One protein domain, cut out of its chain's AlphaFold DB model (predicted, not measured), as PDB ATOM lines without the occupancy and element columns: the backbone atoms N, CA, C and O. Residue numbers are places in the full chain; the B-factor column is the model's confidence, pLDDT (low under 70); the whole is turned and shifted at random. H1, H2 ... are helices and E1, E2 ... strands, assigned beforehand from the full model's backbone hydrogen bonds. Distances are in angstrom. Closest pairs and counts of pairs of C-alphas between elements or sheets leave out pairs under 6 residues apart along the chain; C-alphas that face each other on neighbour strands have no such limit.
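AT A GLANCE: This is residues 2 to 60 of the 288 residues of an uncharacterized protein of Halobacteriales archaeon SW_5_70_135 (UniProt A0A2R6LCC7). There is little regular structure: a two-stranded hairpin, E1 and E2, leads directly into one helix, H1, and long stretches without named elements make both ends. Residues 2 to 17 loop round before E1, and residues 48 to 60 fold back from the helix end past E1. The printed part has 59 residues, under half in named elements, in the order E1, E2, H1; the sheet order is E1 - E2, antiparallel, and the class is mixed. It is compact, with a radius of gyration of the C-alphas of 11.6 A, but elongated, spanning 36 by 21 by 18 A.

IN THESE COORDINATES: E1, residues 18 to 22, is 13.0 A long and begins at C-alpha 18 (217.528, 193.617, 238.870). E2, residues 30 to 34, is 13.3 A long. H1, residues 35 to 47, is 18.5 A long and ends at C-alpha 47 (195.823, 198.118, 245.226).

HOW THE PARTS SIT: E1 and E2 form a hairpin, antiparallel at 146 degrees; N 19 and O 33 are 2.9 A apart, within hydrogen-bond range. The closest C-alphas of E1 and H1, those of Leu 18 and Gly 35, are 6.7 A apart. In H1 every O i to N i+4 pair is within hydrogen-bond range.

THE WHOLE: The C-alphas farthest apart, Asp 2 and Gly 49, are 37.0 A apart. The printed part has no cut, and neither link is long. Its mean pLDDT is 74.7, with residues 2 to 4, 14 to 17, 25 to 27 and 50 to 60 under 70.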
ATOM      1  N   ASP A   2     229.063 190.048 231.146       53.81
ATOM      2  CA  ASP A   2     228.025 190.512 232.035       53.81
ATOM      3  C   ASP A   2     226.851 190.906 231.145       53.81
ATOM      4  O   ASP A   2     226.970 191.782 230.284       53.81
ATOM      5  N   ARG A   3     225.750 190.155 231.247       55.09
ATOM      6  CA  ARG A   3     224.579 190.385 230.402       55.09
ATOM      7  C   ARG A   3     223.911 191.668 230.878       55.09
ATOM      8  O   ARG A   3     223.399 191.719 231.989       55.09
ATOM      9  N   LEU A   4     223.932 192.696 230.031       63.03
ATOM     10  CA  LEU A   4     223.249 193.965 230.273       63.03
ATOM     11  C   LEU A   4     221.732 193.765 230.169       63.03
ATOM     12  O   LEU A   4     221.128 194.005 229.124       63.03
ATOM     13  N   SER A   5     221.125 193.289 231.253       71.25
ATOM     14  CA  SER A   5     219.677 193.166 231.393       71.25
ATOM     15  C   SER A   5     219.042 194.558 231.420       71.25
ATOM     16  O   SER A   5     219.242 195.324 232.364       71.25
ATOM     17  N   ALA A   6     218.265 194.899 230.395       85.69
ATOM     18  CA  ALA A   6     217.399 196.071 230.449       85.69
ATOM     19  C   ALA A   6     216.174 195.769 231.327       85.69
ATOM     20  O   ALA A   6     215.583 194.693 231.225       85.69
ATOM     21  N   CYS A   7     215.768 196.719 232.171       88.06
ATOM     22  CA  CYS A   7     214.528 196.601 232.934       88.06
ATOM     23  C   CYS A   7     213.323 196.567 231.979       88.06
ATOM     24  O   CYS A   7     213.090 197.531 231.245       88.06
ATOM     25  N   TYR A   8     212.524 195.497 232.034       86.25
ATOM     26  CA  TYR A   8     211.398 195.258 231.120       86.25
ATOM     27  C   TYR A   8     210.396 196.426 231.061       86.25
ATOM     28  O   TYR A   8     209.853 196.730 230.004       86.25
ATOM     29  N   PHE A   9     210.169 197.109 232.188       88.25
ATOM     30  CA  PHE A   9     209.107 198.115 232.316       88.25
ATOM     31  C   PHE A   9     209.525 199.545 231.929       88.25
ATOM     32  O   PHE A   9     208.665 200.383 231.671       88.25
ATOM     33  N   CYS A  10     210.825 199.860 231.918       90.62
ATOM     34  CA  CYS A  10     211.318 201.214 231.620       90.62
ATOM     35  C   CYS A  10     212.451 201.276 230.585       90.62
ATOM     36  O   CYS A  10     212.933 202.366 230.289       90.62
ATOM     37  N   GLY A  11     212.910 200.137 230.058       88.25
ATOM     38  CA  GLY A  11     213.982 200.055 229.059       88.25
ATOM     39  C   GLY A  11     215.381 200.431 229.566       88.25
ATOM     40  O   GLY A  11     216.352 200.289 228.827       88.25
ATOM     41  N   ALA A  12     215.517 200.890 230.815       83.12
ATOM     42  CA  ALA A  12     216.795 201.303 231.375       83.12
ATOM     43  C   ALA A  12     217.751 200.104 231.506       83.12
ATOM     44  O   ALA A  12     217.465 199.141 232.221       83.12
ATOM     45  N   ALA A  13     218.904 200.187 230.840       76.69
ATOM     46  CA  ALA A  13     220.022 199.274 231.040       76.69
ATOM     47  C   ALA A  13     220.774 199.679 232.318       76.69
ATOM     48  O   ALA A  13     221.525 200.656 232.323       76.69
ATOM     49  N   THR A  14     220.545 198.957 233.416       67.69
ATOM     50  CA  THR A  14     221.123 199.269 234.732       67.69
ATOM     51  C   THR A  14     222.151 198.226 235.145       67.69
ATOM     52  O   THR A  14     221.899 197.033 235.043       67.69
ATOM     53  N   VAL A  15     223.284 198.677 235.692       64.50
ATOM     54  CA  VAL A  15     224.282 197.814 236.364       64.50
ATOM     55  C   VAL A  15     223.916 197.501 237.826       64.50
ATOM     56  O   VAL A  15     224.683 196.845 238.521       64.50
ATOM     57  N   ALA A  16     222.776 198.013 238.299       63.69
ATOM     58  CA  ALA A  16     222.236 197.778 239.635       63.69
ATOM     59  C   ALA A  16     221.336 196.536 239.661       63.69
ATOM     60  O   ALA A  16     220.774 196.166 238.630       63.69
ATOM     61  N   ASP A  17     221.170 195.950 240.844       69.88
ATOM     62  CA  ASP A  17     220.446 194.703 241.095       69.88
ATOM     63  C   ASP A  17     219.039 194.705 240.474       69.88
ATOM     64  O   ASP A  17     218.141 195.445 240.895       69.88
ATOM     65  N   LEU A  18     218.843 193.862 239.454       77.44
ATOM     66  CA  LEU A  18     217.528 193.617 238.870       77.44
ATOM     67  C   LEU A  18     216.913 192.374 239.509       77.44
ATOM     68  O   LEU A  18     217.522 191.306 239.519       77.44
ATOM     69  N   ALA A  19     215.684 192.502 239.996       80.25
ATOM     70  CA  ALA A  19     214.915 191.380 240.507       80.25
ATOM     71  C   ALA A  19     214.173 190.688 239.357       80.25
ATOM     72  O   ALA A  19     213.480 191.344 238.575       80.25
ATOM     73  N   GLU A  20     214.259 189.361 239.283       82.75
ATOM     74  CA  GLU A  20     213.281 188.579 238.528       82.75
ATOM     75  C   GLU A  20     211.983 188.476 239.331       82.75
ATOM     76  O   GLU A  20     211.984 188.050 240.485       82.75
ATOM     77  N   VAL A  21     210.866 188.860 238.717       82.00
ATOM     78  CA  VAL A  21     209.533 188.772 239.317       82.00
ATOM     79  C   VAL A  21     208.685 187.807 238.500       82.00
ATOM     80  O   VAL A  21     208.625 187.913 237.274       82.00
ATOM     81  N   ARG A  22     208.018 186.861 239.170       81.12
ATOM     82  CA  ARG A  22     207.021 185.979 238.545       81.12
ATOM     83  C   ARG A  22     205.647 186.629 238.591       81.12
ATOM     84  O   ARG A  22     205.246 187.149 239.631       81.12
ATOM     85  N   VAL A  23     204.924 186.562 237.479       79.44
ATOM     86  CA  VAL A  23     203.556 187.084 237.371       79.44
ATOM     87  C   VAL A  23     202.579 185.908 237.356       79.44
ATOM     88  O   VAL A  23     202.554 185.132 236.406       79.44
ATOM     89  N   ALA A  24     201.798 185.770 238.428       74.31
ATOM     90  CA  ALA A  24     200.666 184.843 238.496       74.31
ATOM     91  C   ALA A  24     199.509 185.339 237.592       74.31
ATOM     92  O   ALA A  24     199.401 186.536 237.335       74.31
ATOM     93  N   ASP A  25     198.619 184.492 237.073       50.12
ATOM     94  CA  ASP A  25     198.352 183.095 237.445       50.12
ATOM     95  C   ASP A  25     198.661 182.099 236.308       50.12
ATOM     96  O   ASP A  25     198.484 182.401 235.128       50.12
ATOM     97  N   GLY A  26     199.142 180.900 236.652       55.34
ATOM     98  CA  GLY A  26     199.380 179.785 235.716       55.34
ATOM     99  C   GLY A  26     200.539 179.909 234.706       55.34
ATOM    100  O   GLY A  26     201.009 178.884 234.213       55.34
ATOM    101  N   ALA A  27     201.036 181.111 234.399       56.06
ATOM    102  CA  ALA A  27     202.135 181.314 233.448       56.06
ATOM    103  C   ALA A  27     203.529 181.171 234.091       56.06
ATOM    104  O   ALA A  27     203.785 181.663 235.187       56.06
ATOM    105  N   THR A  28     204.490 180.587 233.368       70.06
ATOM    106  CA  THR A  28     205.913 180.514 233.769       70.06
ATOM    107  C   THR A  28     206.698 181.805 233.479       70.06
ATOM    108  O   THR A  28     207.925 181.785 233.403       70.06
ATOM    109  N   ALA A  29     206.009 182.936 233.309       76.75
ATOM    110  CA  ALA A  29     206.607 184.206 232.917       76.75
ATOM    111  C   ALA A  29     207.377 184.865 234.077       76.75
ATOM    112  O   ALA A  29     206.786 185.343 235.050       76.75
ATOM    113  N   THR A  30     208.704 184.926 233.946       82.19
ATOM    114  CA  THR A  30     209.572 185.829 234.710       82.19
ATOM    115  C   THR A  30     209.797 187.126 233.933       82.19
ATOM    116  O   THR A  30     210.003 187.110 232.721       82.19
ATOM    117  N   VAL A  31     209.776 188.262 234.633       87.25
ATOM    118  CA  VAL A  31     210.160 189.574 234.089       87.25
ATOM    119  C   VAL A  31     211.244 190.211 234.952       87.25
ATOM    120  O   VAL A  31     211.172 190.187 236.180       87.25
ATOM    121  N   THR A  32     212.260 190.779 234.308       89.62
ATOM    122  CA  THR A  32     213.435 191.363 234.969       89.62
ATOM    123  C   THR A  32     213.220 192.862 235.197       89.62
ATOM    124  O   THR A  32     213.039 193.618 234.238       89.62
ATOM    125  N   LEU A  33     213.216 193.304 236.459       89.56
ATOM    126  CA  LEU A  33     212.834 194.662 236.863       89.56
ATOM    127  C   LEU A  33     213.880 195.323 237.772       89.56
ATOM    128  O   LEU A  33     214.399 194.699 238.694       89.56
ATOM    129  N   CYS A  34     214.144 196.614 237.561       90.69
ATOM    130  CA  CYS A  34     214.905 197.426 238.515       90.69
ATOM    131  C   CYS A  34     214.055 197.778 239.752       90.69
ATOM    132  O   CYS A  34     212.822 197.822 239.675       90.69
ATOM    133  N   GLY A  35     214.710 198.087 240.878       88.06
ATOM    134  CA  GLY A  35     214.061 198.322 242.177       88.06
ATOM    135  C   GLY A  35     212.872 199.296 242.153       88.06
ATOM    136  O   GLY A  35     211.826 198.989 242.723       88.06
ATOM    137  N   ASP A  36     212.969 200.419 241.432       89.94
ATOM    138  CA  ASP A  36     211.867 201.383 241.280       89.94
ATOM    139  C   ASP A  36     210.633 200.799 240.578       89.94
ATOM    140  O   ASP A  36     209.497 201.147 240.908       89.94
ATOM    141  N   CYS A  37     210.837 199.919 239.595       91.50
ATOM    142  CA  CYS A  37     209.746 199.262 238.878       91.50
ATOM    143  C   CYS A  37     209.133 198.145 239.726       91.50
ATOM    144  O   CYS A  37     207.909 198.045 239.793       91.50
ATOM    145  N   THR A  38     209.950 197.387 240.459       88.88
ATOM    146  CA  THR A  38     209.488 196.387 241.435       88.88
ATOM    147  C   THR A  38     208.653 197.033 242.548       88.88
ATOM    148  O   THR A  38     207.569 196.548 242.870       88.88
ATOM    149  N   ALA A  39     209.082 198.184 243.079       89.19
ATOM    150  CA  ALA A  39     208.339 198.938 244.091       89.19
ATOM    151  C   ALA A  39     207.012 199.523 243.565       89.19
ATOM    152  O   ALA A  39     206.028 199.590 244.306       89.19
ATOM    153  N   LYS A  40     206.952 199.927 242.288       92.00
ATOM    154  CA  LYS A  40     205.699 200.337 241.624       92.00
ATOM    155  C   LYS A  40     204.756 199.148 241.422       92.00
ATOM    156  O   LYS A  40     203.574 199.268 241.734       92.00
ATOM    157  N   LEU A  41     205.274 198.007 240.960       88.44
ATOM    158  CA  LEU A  41     204.495 196.786 240.742       88.44
ATOM    159  C   LEU A  41     203.876 196.266 242.046       88.44
ATOM    160  O   LEU A  41     202.692 195.944 242.063       88.44
ATOM    161  N   ALA A  42     204.633 196.265 243.150       86.12
ATOM    162  CA  ALA A  42     204.136 195.857 244.465       86.12
ATOM    163  C   ALA A  42     202.915 196.684 244.915       86.12
ATOM    164  O   ALA A  42     201.899 196.116 245.307       86.12
ATOM    165  N   ARG A  43     202.970 198.019 244.777       89.56
ATOM    166  CA  ARG A  43     201.842 198.914 245.110       89.56
ATOM    167  C   ARG A  43     200.619 198.693 244.216       89.56
ATOM    168  O   ARG A  43     199.494 198.849 244.678       89.56
ATOM    169  N   LEU A  44     200.827 198.349 242.942       90.50
ATOM    170  CA  LEU A  44     199.733 198.019 242.023       90.50
ATOM    171  C   LEU A  44     199.092 196.669 242.371       90.50
ATOM    172  O   LEU A  44     197.870 196.565 242.336       90.50
ATOM    173  N   ALA A  45     199.886 195.668 242.759       84.81
ATOM    174  CA  ALA A  45     199.383 194.377 243.223       84.81
ATOM    175  C   ALA A  45     198.574 194.511 244.528       84.81
ATOM    176  O   ALA A  45     197.478 193.963 244.629       84.81
ATOM    177  N   GLU A  46     199.071 195.297 245.489       81.75
ATOM    178  CA  GLU A  46     198.366 195.635 246.731       81.75
ATOM    179  C   GLU A  46     197.024 196.333 246.443       81.75
ATOM    180  O   GLU A  46     195.976 195.876 246.898       81.75
ATOM    181  N   ALA A  47     197.031 197.381 245.608       81.56
ATOM    182  CA  ALA A  47     195.823 198.118 245.226       81.56
ATOM    183  C   ALA A  47     194.811 197.281 244.418       81.56
ATOM    184  O   ALA A  47     193.612 197.548 244.479       81.56
ATOM    185  N   ALA A  48     195.272 196.268 243.679       83.31
ATOM    186  CA  ALA A  48     194.425 195.320 242.954       83.31
ATOM    187  C   ALA A  48     193.879 194.176 243.834       83.31
ATOM    188  O   ALA A  48     193.151 193.321 243.335       83.31
ATOM    189  N   GLY A  49     194.248 194.111 245.122       80.75
ATOM    190  CA  GLY A  49     193.906 192.987 246.002       80.75
ATOM    191  C   GLY A  49     194.614 191.673 245.637       80.75
ATOM    192  O   GLY A  49     194.212 190.606 246.099       80.75
ATOM    193  N   ALA A  50     195.669 191.729 244.817       69.75
ATOM    194  CA  ALA A  50     196.384 190.576 244.275       69.75
ATOM    195  C   ALA A  50     197.360 189.966 245.301       69.75
ATOM    196  O   ALA A  50     198.573 189.916 245.093       69.75
ATOM    197  N   ALA A  51     196.813 189.448 246.405       59.97
ATOM    198  CA  ALA A  51     197.544 188.850 247.528       59.97
ATOM    199  C   ALA A  51     198.395 187.602 247.176       59.97
ATOM    200  O   ALA A  51     199.051 187.041 248.051       59.97
ATOM    201  N   GLY A  52     198.389 187.159 245.911       57.72
ATOM    202  CA  GLY A  52     199.203 186.057 245.389       57.72
ATOM    203  C   GLY A  52     200.539 186.460 244.747       57.72
ATOM    204  O   GLY A  52     201.362 185.577 244.498       57.72
ATOM    205  N   LEU A  53     200.799 187.753 244.481       57.41
ATOM    206  CA  LEU A  53     202.058 188.194 243.855       57.41
ATOM    207  C   LEU A  53     203.238 188.133 244.844       57.41
ATOM    208  O   LEU A  53     203.655 189.119 245.452       57.41
ATOM    209  N   SER A  54     203.799 186.935 244.990       56.91
ATOM    210  CA  SER A  54     205.001 186.680 245.781       56.91
ATOM    211  C   SER A  54     206.252 187.116 245.012       56.91
ATOM    212  O   SER A  54     206.815 186.373 244.207       56.91
ATOM    213  N   ILE A  55     206.714 188.342 245.284       56.25
ATOM    214  CA  ILE A  55     208.001 188.860 244.796       56.25
ATOM    215  C   ILE A  55     209.138 188.169 245.565       56.25
ATOM    216  O   ILE A  55     209.746 188.730 246.476       56.25
ATOM    217  N   ALA A  56     209.410 186.916 245.205       55.28
ATOM    218  CA  ALA A  56     210.624 186.224 245.599       55.28
ATOM    219  C   ALA A  56     211.796 186.842 244.828       55.28
ATOM    220  O   ALA A  56     212.033 186.490 243.676       55.28
ATOM    221  N   ALA A  57     212.509 187.781 245.458       50.62
ATOM    222  CA  ALA A  57     213.777 188.262 244.933       50.62
ATOM    223  C   ALA A  57     214.720 187.061 244.776       50.62
ATOM    224  O   ALA A  57     215.073 186.412 245.762       50.62
ATOM    225  N   GLY A  58     215.067 186.736 243.530       48.03
ATOM    226  CA  GLY A  58     215.989 185.653 243.215       48.03
ATOM    227  C   GLY A  58     217.393 186.000 243.684       48.03
ATOM    228  O   GLY A  58     218.155 186.608 242.943       48.03
ATOM    229  N   GLU A  59     217.732 185.617 244.913       42.94
ATOM    230  CA  GLU A  59     219.118 185.580 245.376       42.94
ATOM    231  C   GLU A  59     219.851 184.546 244.509       42.94
ATOM    232  O   GLU A  59     219.600 183.343 244.622       42.94
ATOM    233  N   SER A  60     220.660 185.025 243.555       42.34
ATOM    234  CA  SER A  60     221.251 184.203 242.494       42.34
ATOM    235  C   SER A  60     222.197 183.150 243.061       42.34
ATOM    236  O   SER A  60     223.384 183.394 243.275       42.34
TER     237      SER A  60